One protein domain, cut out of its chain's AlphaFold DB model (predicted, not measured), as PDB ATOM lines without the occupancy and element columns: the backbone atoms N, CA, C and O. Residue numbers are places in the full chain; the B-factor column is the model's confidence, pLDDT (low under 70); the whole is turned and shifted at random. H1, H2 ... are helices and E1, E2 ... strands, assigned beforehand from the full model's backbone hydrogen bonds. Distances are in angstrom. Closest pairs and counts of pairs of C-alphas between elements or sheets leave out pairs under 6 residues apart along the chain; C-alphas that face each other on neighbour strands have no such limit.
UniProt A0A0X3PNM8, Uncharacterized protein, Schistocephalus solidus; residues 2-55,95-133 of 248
ATOM      1  N   GLN A   2     104.620 135.608 119.667       48.56
ATOM      2  CA  GLN A   2     105.129 135.044 118.413       48.56
ATOM      3  C   GLN A   2     104.506 133.648 118.224       48.56
ATOM      4  O   GLN A   2     104.419 132.909 119.208       48.56
ATOM      5  N   PRO A   3     104.021 133.281 117.024       54.97
ATOM      6  CA  PRO A   3     103.644 131.900 116.753       54.97
ATOM      7  C   PRO A   3     104.923 131.055 116.811       54.97
ATOM      8  O   PRO A   3     105.712 131.070 115.873       54.97
ATOM      9  N   SER A   4     105.172 130.373 117.931       76.94
ATOM     10  CA  SER A   4     106.307 129.457 118.028       76.94
ATOM     11  C   SER A   4     105.954 128.190 117.260       76.94
ATOM     12  O   SER A   4     105.096 127.421 117.708       76.94
ATOM     13  N   SER A   5     106.582 127.985 116.108       88.38
ATOM     14  CA  SER A   5     106.712 126.636 115.568       88.38
ATOM     15  C   SER A   5     107.520 125.803 116.564       88.38
ATOM     16  O   SER A   5     108.386 126.360 117.229       88.38
ATOM     17  N   LYS A   6     107.192 124.522 116.732       90.94
ATOM     18  CA  LYS A   6     107.887 123.622 117.662       90.94
ATOM     19  C   LYS A   6     108.057 122.247 117.051       90.94
ATOM     20  O   LYS A   6     107.113 121.711 116.470       90.94
ATOM     21  N   ILE A   7     109.226 121.656 117.242       92.81
ATOM     22  CA  ILE A   7     109.520 120.299 116.783       92.81
ATOM     23  C   ILE A   7     109.144 119.316 117.892       92.81
ATOM     24  O   ILE A   7     109.519 119.487 119.051       92.81
ATOM     25  N   VAL A   8     108.380 118.282 117.543       92.38
ATOM     26  CA  VAL A   8     107.974 117.207 118.451       92.38
ATOM     27  C   VAL A   8     108.403 115.871 117.867       92.38
ATOM     28  O   VAL A   8     108.104 115.552 116.718       92.38
ATOM     29  N   THR A   9     109.072 115.061 118.679       91.62
ATOM     30  CA  THR A   9     109.412 113.683 118.322       91.62
ATOM     31  C   THR A   9     108.265 112.762 118.726       91.62
ATOM     32  O   THR A   9     107.856 112.719 119.885       91.62
ATOM     33  N   THR A  10     107.723 112.033 117.756       89.75
ATOM     34  CA  THR A  10     106.668 111.035 117.966       89.75
ATOM     35  C   THR A  10     107.261 109.787 118.626       89.75
ATOM     36  O   THR A  10     108.448 109.512 118.473       89.75
ATOM     37  N   SER A  11     106.441 108.973 119.301       84.50
ATOM     38  CA  SER A  11     106.870 107.717 119.944       84.50
ATOM     39  C   SER A  11     107.628 106.752 119.019       84.50
ATOM     40  O   SER A  11     108.468 105.995 119.488       84.50
ATOM     41  N   GLY A  12     107.372 106.797 117.709       86.88
ATOM     42  CA  GLY A  12     108.089 106.015 116.694       86.88
ATOM     43  C   GLY A  12     109.383 106.650 116.167       86.88
ATOM     44  O   GLY A  12     109.821 106.280 115.085       86.88
ATOM     45  N   GLY A  13     109.943 107.662 116.839       87.25
ATOM     46  CA  GLY A  13     111.188 108.335 116.441       87.25
ATOM     47  C   GLY A  13     111.058 109.332 115.282       87.25
ATOM     48  O   GLY A  13     112.024 110.010 114.946       87.25
ATOM     49  N   ARG A  14     109.871 109.476 114.682       88.38
ATOM     50  CA  ARG A  14     109.626 110.460 113.615       88.38
ATOM     51  C   ARG A  14     109.442 111.862 114.186       88.38
ATOM     52  O   ARG A  14     108.641 112.054 115.106       88.38
ATOM     53  N   LYS A  15     110.125 112.844 113.602       93.25
ATOM     54  CA  LYS A  15     109.975 114.263 113.942       93.25
ATOM     55  C   LYS A  15     108.754 114.859 113.228       93.25
ATOM     56  O   LYS A  15     108.469 114.545 112.073       93.25
ATOM     57  N   GLN A  16     108.024 115.722 113.925       94.19
ATOM     58  CA  GLN A  16     106.913 116.502 113.387       94.19
ATOM     59  C   GLN A  16     107.083 117.970 113.755       94.19
ATOM     60  O   GLN A  16     107.423 118.296 114.891       94.19
ATOM     61  N   LEU A  17     106.806 118.852 112.803       93.69
ATOM     62  CA  LEU A  17     106.762 120.285 113.019       93.69
ATOM     63  C   LEU A  17     105.327 120.708 113.336       93.69
ATOM     64  O   LEU A  17     104.400 120.462 112.565       93.69
ATOM     65  N   LEU A  18     105.135 121.331 114.496       93.56
ATOM     66  CA  LEU A  18     103.860 121.892 114.920       93.56
ATOM     67  C   LEU A  18     103.906 123.401 114.739       93.56
ATOM     68  O   LEU A  18     104.720 124.076 115.366       93.56
ATOM     69  N   SER A  19     102.997 123.940 113.937       91.38
ATOM     70  CA  SER A  19     102.858 125.379 113.721       91.38
ATOM     71  C   SER A  19     101.422 125.825 114.002       91.38
ATOM     72  O   SER A  19     100.462 125.081 113.804       91.38
ATOM     73  N   PHE A  20     101.236 127.042 114.517       91.50
ATOM     74  CA  PHE A  20      99.896 127.594 114.724       91.50
ATOM     75  C   PHE A  20      99.464 128.411 113.508       91.50
ATOM     76  O   PHE A  20     100.011 129.482 113.233       91.50
ATOM     77  N   ASN A  21      98.439 127.940 112.800       88.38
ATOM     78  CA  ASN A  21      97.850 128.684 111.699       88.38
ATOM     79  C   ASN A  21      96.887 129.746 112.251       88.38
ATOM     80  O   ASN A  21      95.806 129.426 112.746       88.38
ATOM     81  N   LYS A  22      97.274 131.023 112.141       87.00
ATOM     82  CA  LYS A  22      96.490 132.164 112.647       87.00
ATOM     83  C   LYS A  22      95.134 132.310 111.952       87.00
ATOM     84  O   LYS A  22      94.148 132.623 112.612       87.00
ATOM     85  N   THR A  23      95.085 132.061 110.645       88.12
ATOM     86  CA  THR A  23      93.877 132.216 109.822       88.12
ATOM     87  C   THR A  23      92.829 131.167 110.176       88.12
ATOM     88  O   THR A  23      91.662 131.491 110.366       88.12
ATOM     89  N   GLN A  24      93.251 129.911 110.312       87.62
ATOM     90  CA  GLN A  24      92.375 128.781 110.624       87.62
ATOM     91  C   GLN A  24      92.232 128.530 112.133       87.62
ATOM     92  O   GLN A  24      91.518 127.612 112.525       87.62
ATOM     93  N   ARG A  25      92.920 129.321 112.975       89.00
ATOM     94  CA  ARG A  25      92.990 129.187 114.444       89.00
ATOM     95  C   ARG A  25      93.206 127.742 114.904       89.00
ATOM     96  O   ARG A  25      92.603 127.292 115.876       89.00
ATOM     97  N   LYS A  26      94.064 127.009 114.195       90.19
ATOM     98  CA  LYS A  26      94.326 125.593 114.454       90.19
ATOM     99  C   LYS A  26      95.816 125.304 114.441       90.19
ATOM    100  O   LYS A  26      96.585 125.986 113.763       90.19
ATOM    101  N   ILE A  27      96.201 124.261 115.160       90.56
ATOM    102  CA  ILE A  27      97.553 123.715 115.085       90.56
ATOM    103  C   ILE A  27      97.642 122.862 113.816       90.56
ATOM    104  O   ILE A  27      96.813 121.979 113.596       90.56
ATOM    105  N   VAL A  28      98.630 123.156 112.986       92.00
ATOM    106  CA  VAL A  28      99.013 122.385 111.804       92.00
ATOM    107  C   VAL A  28     100.194 121.500 112.183       92.00
ATOM    108  O   VAL A  28     101.031 121.885 112.999       92.00
ATOM    109  N   ARG A  29     100.206 120.285 111.635       92.81
ATOM    110  CA  ARG A  29     101.242 119.283 111.876       92.81
ATOM    111  C   ARG A  29     101.828 118.867 110.541       92.81
ATOM    112  O   ARG A  29     101.097 118.351 109.700       92.81
ATOM    113  N   GLU A  30     103.124 119.059 110.393       94.31
ATOM    114  CA  GLU A  30     103.883 118.648 109.219       94.31
ATOM    115  C   GLU A  30     104.853 117.540 109.627       94.31
ATOM    116  O   GLU A  30     105.529 117.628 110.651       94.31
ATOM    117  N   ASN A  31     104.913 116.466 108.851       94.38
ATOM    118  CA  ASN A  31     105.907 115.422 109.043       94.38
ATOM    119  C   ASN A  31     107.249 115.919 108.521       94.38
ATOM    120  O   ASN A  31     107.330 116.387 107.387       94.38
ATOM    121  N   VAL A  32     108.292 115.779 109.328       95.06
ATOM    122  CA  VAL A  32     109.654 116.077 108.896       95.06
ATOM    123  C   VAL A  32     110.185 114.854 108.147       95.06
ATOM    124  O   VAL A  32     110.174 113.748 108.693       95.06
ATOM    125  N   ARG A  33     110.590 115.048 106.893       93.38
ATOM    126  CA  ARG A  33     111.166 114.028 105.997       93.38
ATOM    127  C   ARG A  33     112.604 114.408 105.655       93.38
ATOM    128  O   ARG A  33     112.907 115.601 105.661       93.38
ATOM    129  N   SER A  34     113.458 113.439 105.321       95.06
ATOM    130  CA  SER A  34     114.781 113.780 104.774       95.06
ATOM    131  C   SER A  34     114.620 114.544 103.455       95.06
ATOM    132  O   SER A  34     113.559 114.484 102.823       95.06
ATOM    133  N   GLU A  35     115.645 115.290 103.049       93.94
ATOM    134  CA  GLU A  35     115.599 116.067 101.807       93.94
ATOM    135  C   GLU A  35     115.357 115.161 100.592       93.94
ATOM    136  O   GLU A  35     114.444 115.404  99.800       93.94
ATOM    137  N   GLU A  36     116.112 114.071 100.490       94.69
ATOM    138  CA  GLU A  36     116.033 113.126  99.379       94.69
ATOM    139  C   GLU A  36     114.658 112.466  99.327       94.69
ATOM    140  O   GLU A  36     114.037 112.396  98.265       94.69
ATOM    141  N   GLU A  37     114.149 112.039 100.485       93.50
ATOM    142  CA  GLU A  37     112.831 111.434 100.593       93.50
ATOM    143  C   GLU A  37     111.751 112.435 100.166       93.50
ATOM    144  O   GLU A  37     110.873 112.105  99.367       93.50
ATOM    145  N   TYR A  38     111.800 113.670 100.665       93.94
ATOM    146  CA  TYR A  38     110.813 114.692 100.336       93.94
ATOM    147  C   TYR A  38     110.777 114.987  98.833       93.94
ATOM    148  O   TYR A  38     109.700 115.000  98.230       93.94
ATOM    149  N   LEU A  39     111.947 115.179  98.219       93.94
ATOM    150  CA  LEU A  39     112.074 115.469  96.791       93.94
ATOM    151  C   LEU A  39     111.630 114.293  95.922       93.94
ATOM    152  O   LEU A  39     110.955 114.505  94.915       93.94
ATOM    153  N   GLU A  40     111.954 113.061  96.312       93.56
ATOM    154  CA  GLU A  40     111.522 111.865  95.591       93.56
ATOM    155  C   GLU A  40     109.990 111.762  95.563       93.56
ATOM    156  O   GLU A  40     109.385 111.580  94.503       93.56
ATOM    157  N   HIS A  41     109.342 111.920  96.717       92.00
ATOM    158  CA  HIS A  41     107.884 111.879  96.809       92.00
ATOM    159  C   HIS A  41     107.232 113.045  96.062       92.00
ATOM    160  O   HIS A  41     106.254 112.838  95.341       92.00
ATOM    161  N   LEU A  42     107.779 114.254  96.203       92.62
ATOM    162  CA  LEU A  42     107.302 115.443  95.506       92.62
ATOM    163  C   LEU A  42     107.389 115.261  93.985       92.62
ATOM    164  O   LEU A  42     106.413 115.515  93.280       92.62
ATOM    165  N   GLY A  43     108.523 114.763  93.492       92.06
ATOM    166  CA  GLY A  43     108.752 114.473  92.079       92.06
ATOM    167  C   GLY A  43     107.764 113.450  91.530       92.06
ATOM    168  O   GLY A  43     107.141 113.704  90.502       92.06
ATOM    169  N   LYS A  44     107.533 112.342  92.249       90.19
ATOM    170  CA  LYS A  44     106.541 111.322  91.863       90.19
ATOM    171  C   LYS A  44     105.124 111.891  91.767       90.19
ATOM    172  O   LYS A  44     104.401 111.570  90.826       90.19
ATOM    173  N   ILE A  45     104.726 112.748  92.710       90.56
ATOM    174  CA  ILE A  45     103.403 113.388  92.693       90.56
ATOM    175  C   ILE A  45     103.280 114.342  91.501       90.56
ATOM    176  O   ILE A  45     102.290 114.283  90.773       90.56
ATOM    177  N   ILE A  46     104.289 115.189  91.272       90.62
ATOM    178  CA  ILE A  46     104.299 116.138  90.151       90.62
ATOM    179  C   ILE A  46     104.265 115.394  88.815       90.62
ATOM    180  O   ILE A  46     103.474 115.738  87.940       90.62
ATOM    181  N   GLN A  47     105.090 114.362  88.659       89.06
ATOM    182  CA  GLN A  47     105.127 113.551  87.452       89.06
ATOM    183  C   GLN A  47     103.772 112.895  87.184       89.06
ATOM    184  O   GLN A  47     103.231 113.039  86.095       89.06
ATOM    185  N   ARG A  48     103.173 112.247  88.187       86.00
ATOM    186  CA  ARG A  48     101.856 111.618  88.050       86.00
ATOM    187  C   ARG A  48     100.770 112.611  87.619       86.00
ATOM    188  O   ARG A  48      99.958 112.275  86.761       86.00
ATOM    189  N   ASP A  49     100.730 113.791  88.238       86.88
ATOM    190  CA  ASP A  49      99.612 114.730  88.082       86.88
ATOM    191  C   ASP A  49      99.770 115.667  86.873       86.88
ATOM    192  O   ASP A  49      98.772 116.036  86.254       86.88
ATOM    193  N   PHE A  50     101.002 116.051  86.524       88.81
ATOM    194  CA  PHE A  50     101.275 117.069  85.498       88.81
ATOM    195  C   PHE A  50     102.025 116.535  84.281       88.81
ATOM    196  O   PHE A  50     101.927 117.121  83.204       88.81
ATOM    197  N   PHE A  51     102.765 115.437  84.431       88.38
ATOM    198  CA  PHE A  51     103.632 114.914  83.381       88.38
ATOM    199  C   PHE A  51     103.606 113.377  83.300       88.38
ATOM    200  O   PHE A  51     104.654 112.733  83.428       88.38
ATOM    201  N   PRO A  52     102.427 112.766  83.091       83.06
ATOM    202  CA  PRO A  52     102.272 111.312  83.124       83.06
ATOM    203  C   PRO A  52     103.140 110.585  82.082       83.06
ATOM    204  O   PRO A  52     103.518 109.436  82.299       83.06
ATOM    205  N   ASP A  53     103.516 111.265  80.994       84.06
ATOM    206  CA  ASP A  53     104.288 110.694  79.884       84.06
ATOM    207  C   ASP A  53     105.817 110.880  80.018       84.06
ATOM    208  O   ASP A  53     106.565 110.494  79.119       84.06
ATOM    209  N   LEU A  54     106.324 111.455  81.121       76.12
ATOM    210  CA  LEU A  54     107.771 111.703  81.291       76.12
ATOM    211  C   LEU A  54     108.623 110.427  81.241       76.12
ATOM    212  O   LEU A  54     109.743 110.460  80.724       76.12
ATOM    213  N   ASP A  55     108.100 109.303  81.731       67.38
ATOM    214  CA  ASP A  55     108.823 108.025  81.707       67.38
ATOM    215  C   ASP A  55     109.004 107.494  80.280       67.38
ATOM    216  O   ASP A  55     110.028 106.883  79.974       67.38
ATOM    217  N   THR A  95     102.759 108.605  97.868       62.31
ATOM    218  CA  THR A  95     102.476 109.522  96.759       62.31
ATOM    219  C   THR A  95     101.000 109.574  96.357       62.31
ATOM    220  O   THR A  95     100.620 110.452  95.592       62.31
ATOM    221  N   ALA A  96     100.115 108.721  96.894       69.69
ATOM    222  CA  ALA A  96      98.691 108.644  96.520       69.69
ATOM    223  C   ALA A  96      97.844 109.879  96.911       69.69
ATOM    224  O   ALA A  96      96.632 109.911  96.705       69.69
ATOM    225  N   MET A  97      98.466 110.904  97.492       83.25
ATOM    226  CA  MET A  97      97.842 112.180  97.835       83.25
ATOM    227  C   MET A  97      98.062 113.238  96.744       83.25
ATOM    228  O   MET A  97      98.947 113.103  95.901       83.25
ATOM    229  N   SER A  98      97.240 114.291  96.740       89.94
ATOM    230  CA  SER A  98      97.449 115.441  95.852       89.94
ATOM    231  C   SER A  98      98.680 116.245  96.272       89.94
ATOM    232  O   SER A  98      99.043 116.247  97.455       89.94
ATOM    233  N   LEU A  99      99.266 116.976  95.319       91.31
ATOM    234  CA  LEU A  99     100.405 117.866  95.554       91.31
ATOM    235  C   LEU A  99     100.170 118.808  96.742       91.31
ATOM    236  O   LEU A  99     100.921 118.772  97.713       91.31
ATOM    237  N   ASP A 100      99.073 119.563  96.730       92.88
ATOM    238  CA  ASP A 100      98.737 120.513  97.799       92.88
ATOM    239  C   ASP A 100      98.652 119.850  99.176       92.88
ATOM    240  O   ASP A 100      99.096 120.406 100.182       92.88
ATOM    241  N   LYS A 101      98.094 118.635  99.237       91.94
ATOM    242  CA  LYS A 101      97.967 117.901 100.496       91.94
ATOM    243  C   LYS A 101      99.337 117.430 100.976       91.94
ATOM    244  O   LYS A 101      99.560 117.375 102.183       91.94
ATOM    245  N   TYR A 102     100.229 117.057 100.056       93.69
ATOM    246  CA  TYR A 102     101.589 116.636 100.383       93.69
ATOM    247  C   TYR A 102     102.395 117.805 100.940       93.69
ATOM    248  O   TYR A 102     102.977 117.666 102.016       93.69
ATOM    249  N   LEU A 103     102.334 118.957 100.267       93.31
ATOM    250  CA  LEU A 103     102.992 120.193 100.687       93.31
ATOM    251  C   LEU A 103     102.484 120.686 102.049       93.31
ATOM    252  O   LEU A 103     103.277 121.134 102.863       93.31
ATOM    253  N   ALA A 104     101.183 120.566 102.330       91.75
ATOM    254  CA  ALA A 104     100.609 121.009 103.604       91.75
ATOM    255  C   ALA A 104     100.926 120.095 104.803       91.75
ATOM    256  O   ALA A 104     100.746 120.506 105.948       91.75
ATOM    257  N   ASN A 105     101.318 118.841 104.554       92.19
ATOM    258  CA  ASN A 105     101.492 117.822 105.593       92.19
ATOM    259  C   ASN A 105     102.948 117.381 105.776       92.19
ATOM    260  O   ASN A 105     103.203 116.554 106.654       92.19
ATOM    261  N   ASN A 106     103.890 117.845 104.953       93.56
ATOM    262  CA  ASN A 106     105.292 117.438 105.025       93.56
ATOM    263  C   ASN A 106     106.214 118.654 104.881       93.56
ATOM    264  O   ASN A 106     105.941 119.561 104.103       93.56
ATOM    265  N   THR A 107     107.330 118.622 105.598       94.94
ATOM    266  CA  THR A 107     108.412 119.611 105.552       94.94
ATOM    267  C   THR A 107     109.758 118.882 105.537       94.94
ATOM    268  O   THR A 107     109.825 117.696 105.873       94.94
ATOM    269  N   THR A 108     110.826 119.562 105.135       95.38
ATOM    270  CA  THR A 108     112.170 118.974 105.059       95.38
ATOM    271  C   THR A 108     112.865 118.961 106.422       95.38
ATOM    272  O   THR A 108     112.558 119.759 107.315       95.38
ATOM    273  N   GLU A 109     113.814 118.043 106.585       93.75
ATOM    274  CA  GLU A 109     114.680 117.946 107.759       93.75
ATOM    275  C   GLU A 109     115.457 119.237 107.999       93.75
ATOM    276  O   GLU A 109     115.463 119.731 109.126       93.75
ATOM    277  N   ASP A 110     115.995 119.841 106.941       95.12
ATOM    278  CA  ASP A 110     116.680 121.132 107.003       95.12
ATOM    279  C   ASP A 110     115.796 122.232 107.590       95.12
ATOM    280  O   ASP A 110     116.212 122.950 108.502       95.12
ATOM    281  N   ASN A 111     114.537 122.326 107.149       93.25
ATOM    282  CA  ASN A 111     113.599 123.314 107.680       93.25
ATOM    283  C   ASN A 111     113.366 123.122 109.183       93.25
ATOM    284  O   ASN A 111     113.276 124.102 109.924       93.25
ATOM    285  N   ALA A 112     113.271 121.873 109.643       92.50
ATOM    286  CA  ALA A 112     113.166 121.579 111.065       92.50
ATOM    287  C   ALA A 112     114.474 121.919 111.803       92.50
ATOM    288  O   ALA A 112     114.433 122.577 112.839       92.50
ATOM    289  N   SER A 113     115.633 121.561 111.252       92.81
ATOM    290  CA  SER A 113     116.949 121.854 111.833       92.81
ATOM    291  C   SER A 113     117.170 123.356 112.056       92.81
ATOM    292  O   SER A 113     117.592 123.778 113.134       92.81
ATOM    293  N   PHE A 114     116.781 124.206 111.098       94.12
ATOM    294  CA  PHE A 114     116.878 125.660 111.266       94.12
ATOM    295  C   PHE A 114     116.040 126.188 112.431       94.12
ATOM    296  O   PHE A 114     116.473 127.103 113.134       94.12
ATOM    297  N   ILE A 115     114.858 125.617 112.659       92.06
ATOM    298  CA  ILE A 115     113.996 126.013 113.778       92.06
ATOM    299  C   ILE A 115     114.663 125.655 115.104       92.06
ATOM    300  O   ILE A 115     114.696 126.492 116.002       92.06
ATOM    301  N   GLU A 116     115.261 124.469 115.208       91.81
ATOM    302  CA  GLU A 116     116.007 124.042 116.396       91.81
ATOM    303  C   GLU A 116     117.186 124.982 116.695       91.81
ATOM    304  O   GLU A 116     117.351 125.436 117.829       91.81
ATOM    305  N   ILE A 117     117.956 125.359 115.668       94.44
ATOM    306  CA  ILE A 117     119.076 126.304 115.802       94.44
ATOM    307  C   ILE A 117     118.593 127.665 116.317       94.44
ATOM    308  O   ILE A 117     119.216 128.252 117.208       94.44
ATOM    309  N   ILE A 118     117.486 128.176 115.770       92.31
ATOM    310  CA  ILE A 118     116.895 129.448 116.203       92.31
ATOM    311  C   ILE A 118     116.411 129.344 117.652       92.31
ATOM    312  O   ILE A 118     116.718 130.222 118.458       92.31
ATOM    313  N   GLU A 119     115.703 128.269 118.006       90.62
ATOM    314  CA  GLU A 119     115.214 128.034 119.366       90.62
ATOM    315  C   GLU A 119     116.361 127.969 120.378       90.62
ATOM    316  O   GLU A 119     116.274 128.567 121.451       90.62
ATOM    317  N   ASP A 120     117.461 127.301 120.044       92.12
ATOM    318  CA  ASP A 120     118.630 127.209 120.915       92.12
ATOM    319  C   ASP A 120     119.385 128.531 121.046       92.12
ATOM    320  O   ASP A 120     119.838 128.879 122.145       92.12
ATOM    321  N   ALA A 121     119.483 129.308 119.968       93.62
ATOM    322  CA  ALA A 121     120.016 130.662 120.025       93.62
ATOM    323  C   ALA A 121     119.151 131.554 120.928       93.62
ATOM    324  O   ALA A 121     119.682 132.250 121.801       93.62
ATOM    325  N   ASP A 122     117.828 131.483 120.785       91.06
ATOM    326  CA  ASP A 122     116.882 132.219 121.619       91.06
ATOM    327  C   ASP A 122     116.905 131.760 123.076       91.06
ATOM    328  O   ASP A 122     116.841 132.596 123.977       91.06
ATOM    329  N   ARG A 123     117.086 130.465 123.341       90.62
ATOM    330  CA  ARG A 123     117.245 129.912 124.692       90.62
ATOM    331  C   ARG A 123     118.504 130.454 125.366       90.62
ATOM    332  O   ARG A 123     118.442 130.922 126.501       90.62
ATOM    333  N   ARG A 124     119.642 130.443 124.661       92.81
ATOM    334  CA  ARG A 124     120.923 130.979 125.163       92.81
ATOM    335  C   ARG A 124     120.851 132.484 125.383       92.81
ATOM    336  O   ARG A 124     121.341 132.986 126.392       92.81
ATOM    337  N   ARG A 125     120.239 133.204 124.443       92.00
ATOM    338  CA  ARG A 125     119.993 134.641 124.558       92.00
ATOM    339  C   ARG A 125     119.089 134.933 125.753       92.00
ATOM    340  O   ARG A 125     119.437 135.774 126.570       92.00
ATOM    341  N   GLY A 126     117.989 134.201 125.899       89.25
ATOM    342  CA  GLY A 126     117.051 134.319 127.010       89.25
ATOM    343  C   GLY A 126     117.697 134.056 128.368       89.25
ATOM    344  O   GLY A 126     117.466 134.829 129.289       89.25
ATOM    345  N   ALA A 127     118.561 133.043 128.482       89.94
ATOM    346  CA  ALA A 127     119.308 132.764 129.710       89.94
ATOM    347  C   ALA A 127     120.247 133.923 130.087       89.94
ATOM    348  O   ALA A 127     120.213 134.400 131.218       89.94
ATOM    349  N   LYS A 128     121.012 134.448 129.121       91.62
ATOM    350  CA  LYS A 128     121.868 135.625 129.341       91.62
ATOM    351  C   LYS A 128     121.050 136.854 129.727       91.62
ATOM    352  O   LYS A 128     121.401 137.549 130.667       91.62
ATOM    353  N   LEU A 129     119.941 137.124 129.033       89.06
ATOM    354  CA  LEU A 129     119.069 138.240 129.404       89.06
ATOM    355  C   LEU A 129     118.443 138.041 130.784       89.06
ATOM    356  O   LEU A 129     118.294 139.024 131.494       89.06
ATOM    357  N   SER A 130     118.097 136.812 131.173       87.56
ATOM    358  CA  SER A 130     117.503 136.541 132.486       87.56
ATOM    359  C   SER A 130     118.451 136.833 133.650       87.56
ATOM    360  O   SER A 130     117.979 137.130 134.742       87.56
ATOM    361  N   GLU A 131     119.766 136.811 133.408       85.69
ATOM    362  CA  GLU A 131     120.790 137.212 134.377       85.69
ATOM    363  C   GLU A 131     120.787 138.732 134.622       85.69
ATOM    364  O   GLU A 131     120.855 139.174 135.766       85.69
ATOM    365  N   PHE A 132     120.645 139.543 133.567       88.50
ATOM    366  CA  PHE A 132     120.622 141.013 133.673       88.50
ATOM    367  C   PHE A 132     119.239 141.583 134.000       88.50
ATOM    368  O   PHE A 132     119.121 142.634 134.628       88.50
ATOM    369  N   PHE A 133     118.193 140.895 133.554       84.94
ATOM    370  CA  PHE A 133     116.796 141.244 133.753       84.94
ATOM    371  C   PHE A 133     116.126 140.090 134.492       84.94
ATOM    372  O   PHE A 133     115.396 139.308 133.866       84.94
TER     373      PHE A 133
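Overview. This is residues 2 to 55 and 95 to 133 of the 248 residues of an uncharacterized protein of Schistocephalus solidus (UniProt A0A0X3PNM8). A small twisted sheet of four strands joins two helical arms that reach opposite ways along a rod: H1 and H2 on one end, the long helix H3 on the other. H3 begins over one face of the sheet, and its residues 120 to 132 stick out beyond it. The printed part has 93 residues, with three named helices and four named strands in the order E1 E2 E3 H1 H2 E4 H3. The mixed sheet runs E1 E2 E3 E4, antiparallel but for the parallel pair E3 and E4, and the class is mixed, helices and strands. The whole is loose, with a radius of gyration of the C-alphas of 17.3 A and spans of 64 by 29 by 25 A.

Arrangement. In the sheet, E1, residues 6 to 9, E2, residues 15 to 21, and E3, residues 26 to 33, form a meander, each strand the antiparallel neighbour of the one before. The hairpin E1 and E2 has N 8 and O 16 within hydrogen-bond range at 2.8 A; the hairpin E2 and E3 has N 17 and O 30 at 2.8 A. E4, residues 106 to 108, is parallel to E3 at 52 degrees, with N 107 and O 31 at 2.9 A. Pairing is staggered: E3 pairs with E2 over residues 26 to 31 and with E4 over 31 to 33. The sheet is only just strongly twisted, its C-alphas up to 4.2 A off the best plane. H3, residues 109 to 132, is on one face, giving two layers, a helix layer and a sheet; its height over the sheet is 9.4 A. It lies over E2, across the strands at 72 degrees on the local plane; the closest C-alphas of the two, Leu 17 and Ala 112, are 6.8 A apart. H2, residues 99 to 105, is only just at the sheet's level, with a height of 4.0 A. H1, residues 35 to 50, only grazes the sheet, with residues 35 to 42. With residues 42 to 46 alone H1 touches H2, the closest C-alphas being Ile 45 and Leu 99 at 6.1 A, opposite ways at a shallow tilt of 32 degrees, only just short of steep. H2 and H3 are apart. Every O i to N i+4 pair is within hydrogen-bond range in H1 and H2, and 18 of 20 in H3.

Along the chain. E1 begins at C-alpha 6, (107.887, 123.622, 117.662). E2 measures 19.0 A, E3 22.1 A and H1 21.7 A from first to last C-alpha. H3 measures 35.2 A, from C-alpha 109 at (114.680, 117.946, 107.759) to C-alpha 132 at (120.622, 141.013, 133.673).

Size, cuts and confidence. The two C-alphas farthest apart, those of Asp 53 and Phe 132, are 63.9 A apart. Residues 56 to 94 are not printed, and C-alphas 55 and 95 are 16.4 A apart across the cut, in the link H1 to H2. The links printed whole are tight. The mean pLDDT of the printed part is 89.1; residues 2 to 3, 55 and 95 to 96 are under 70.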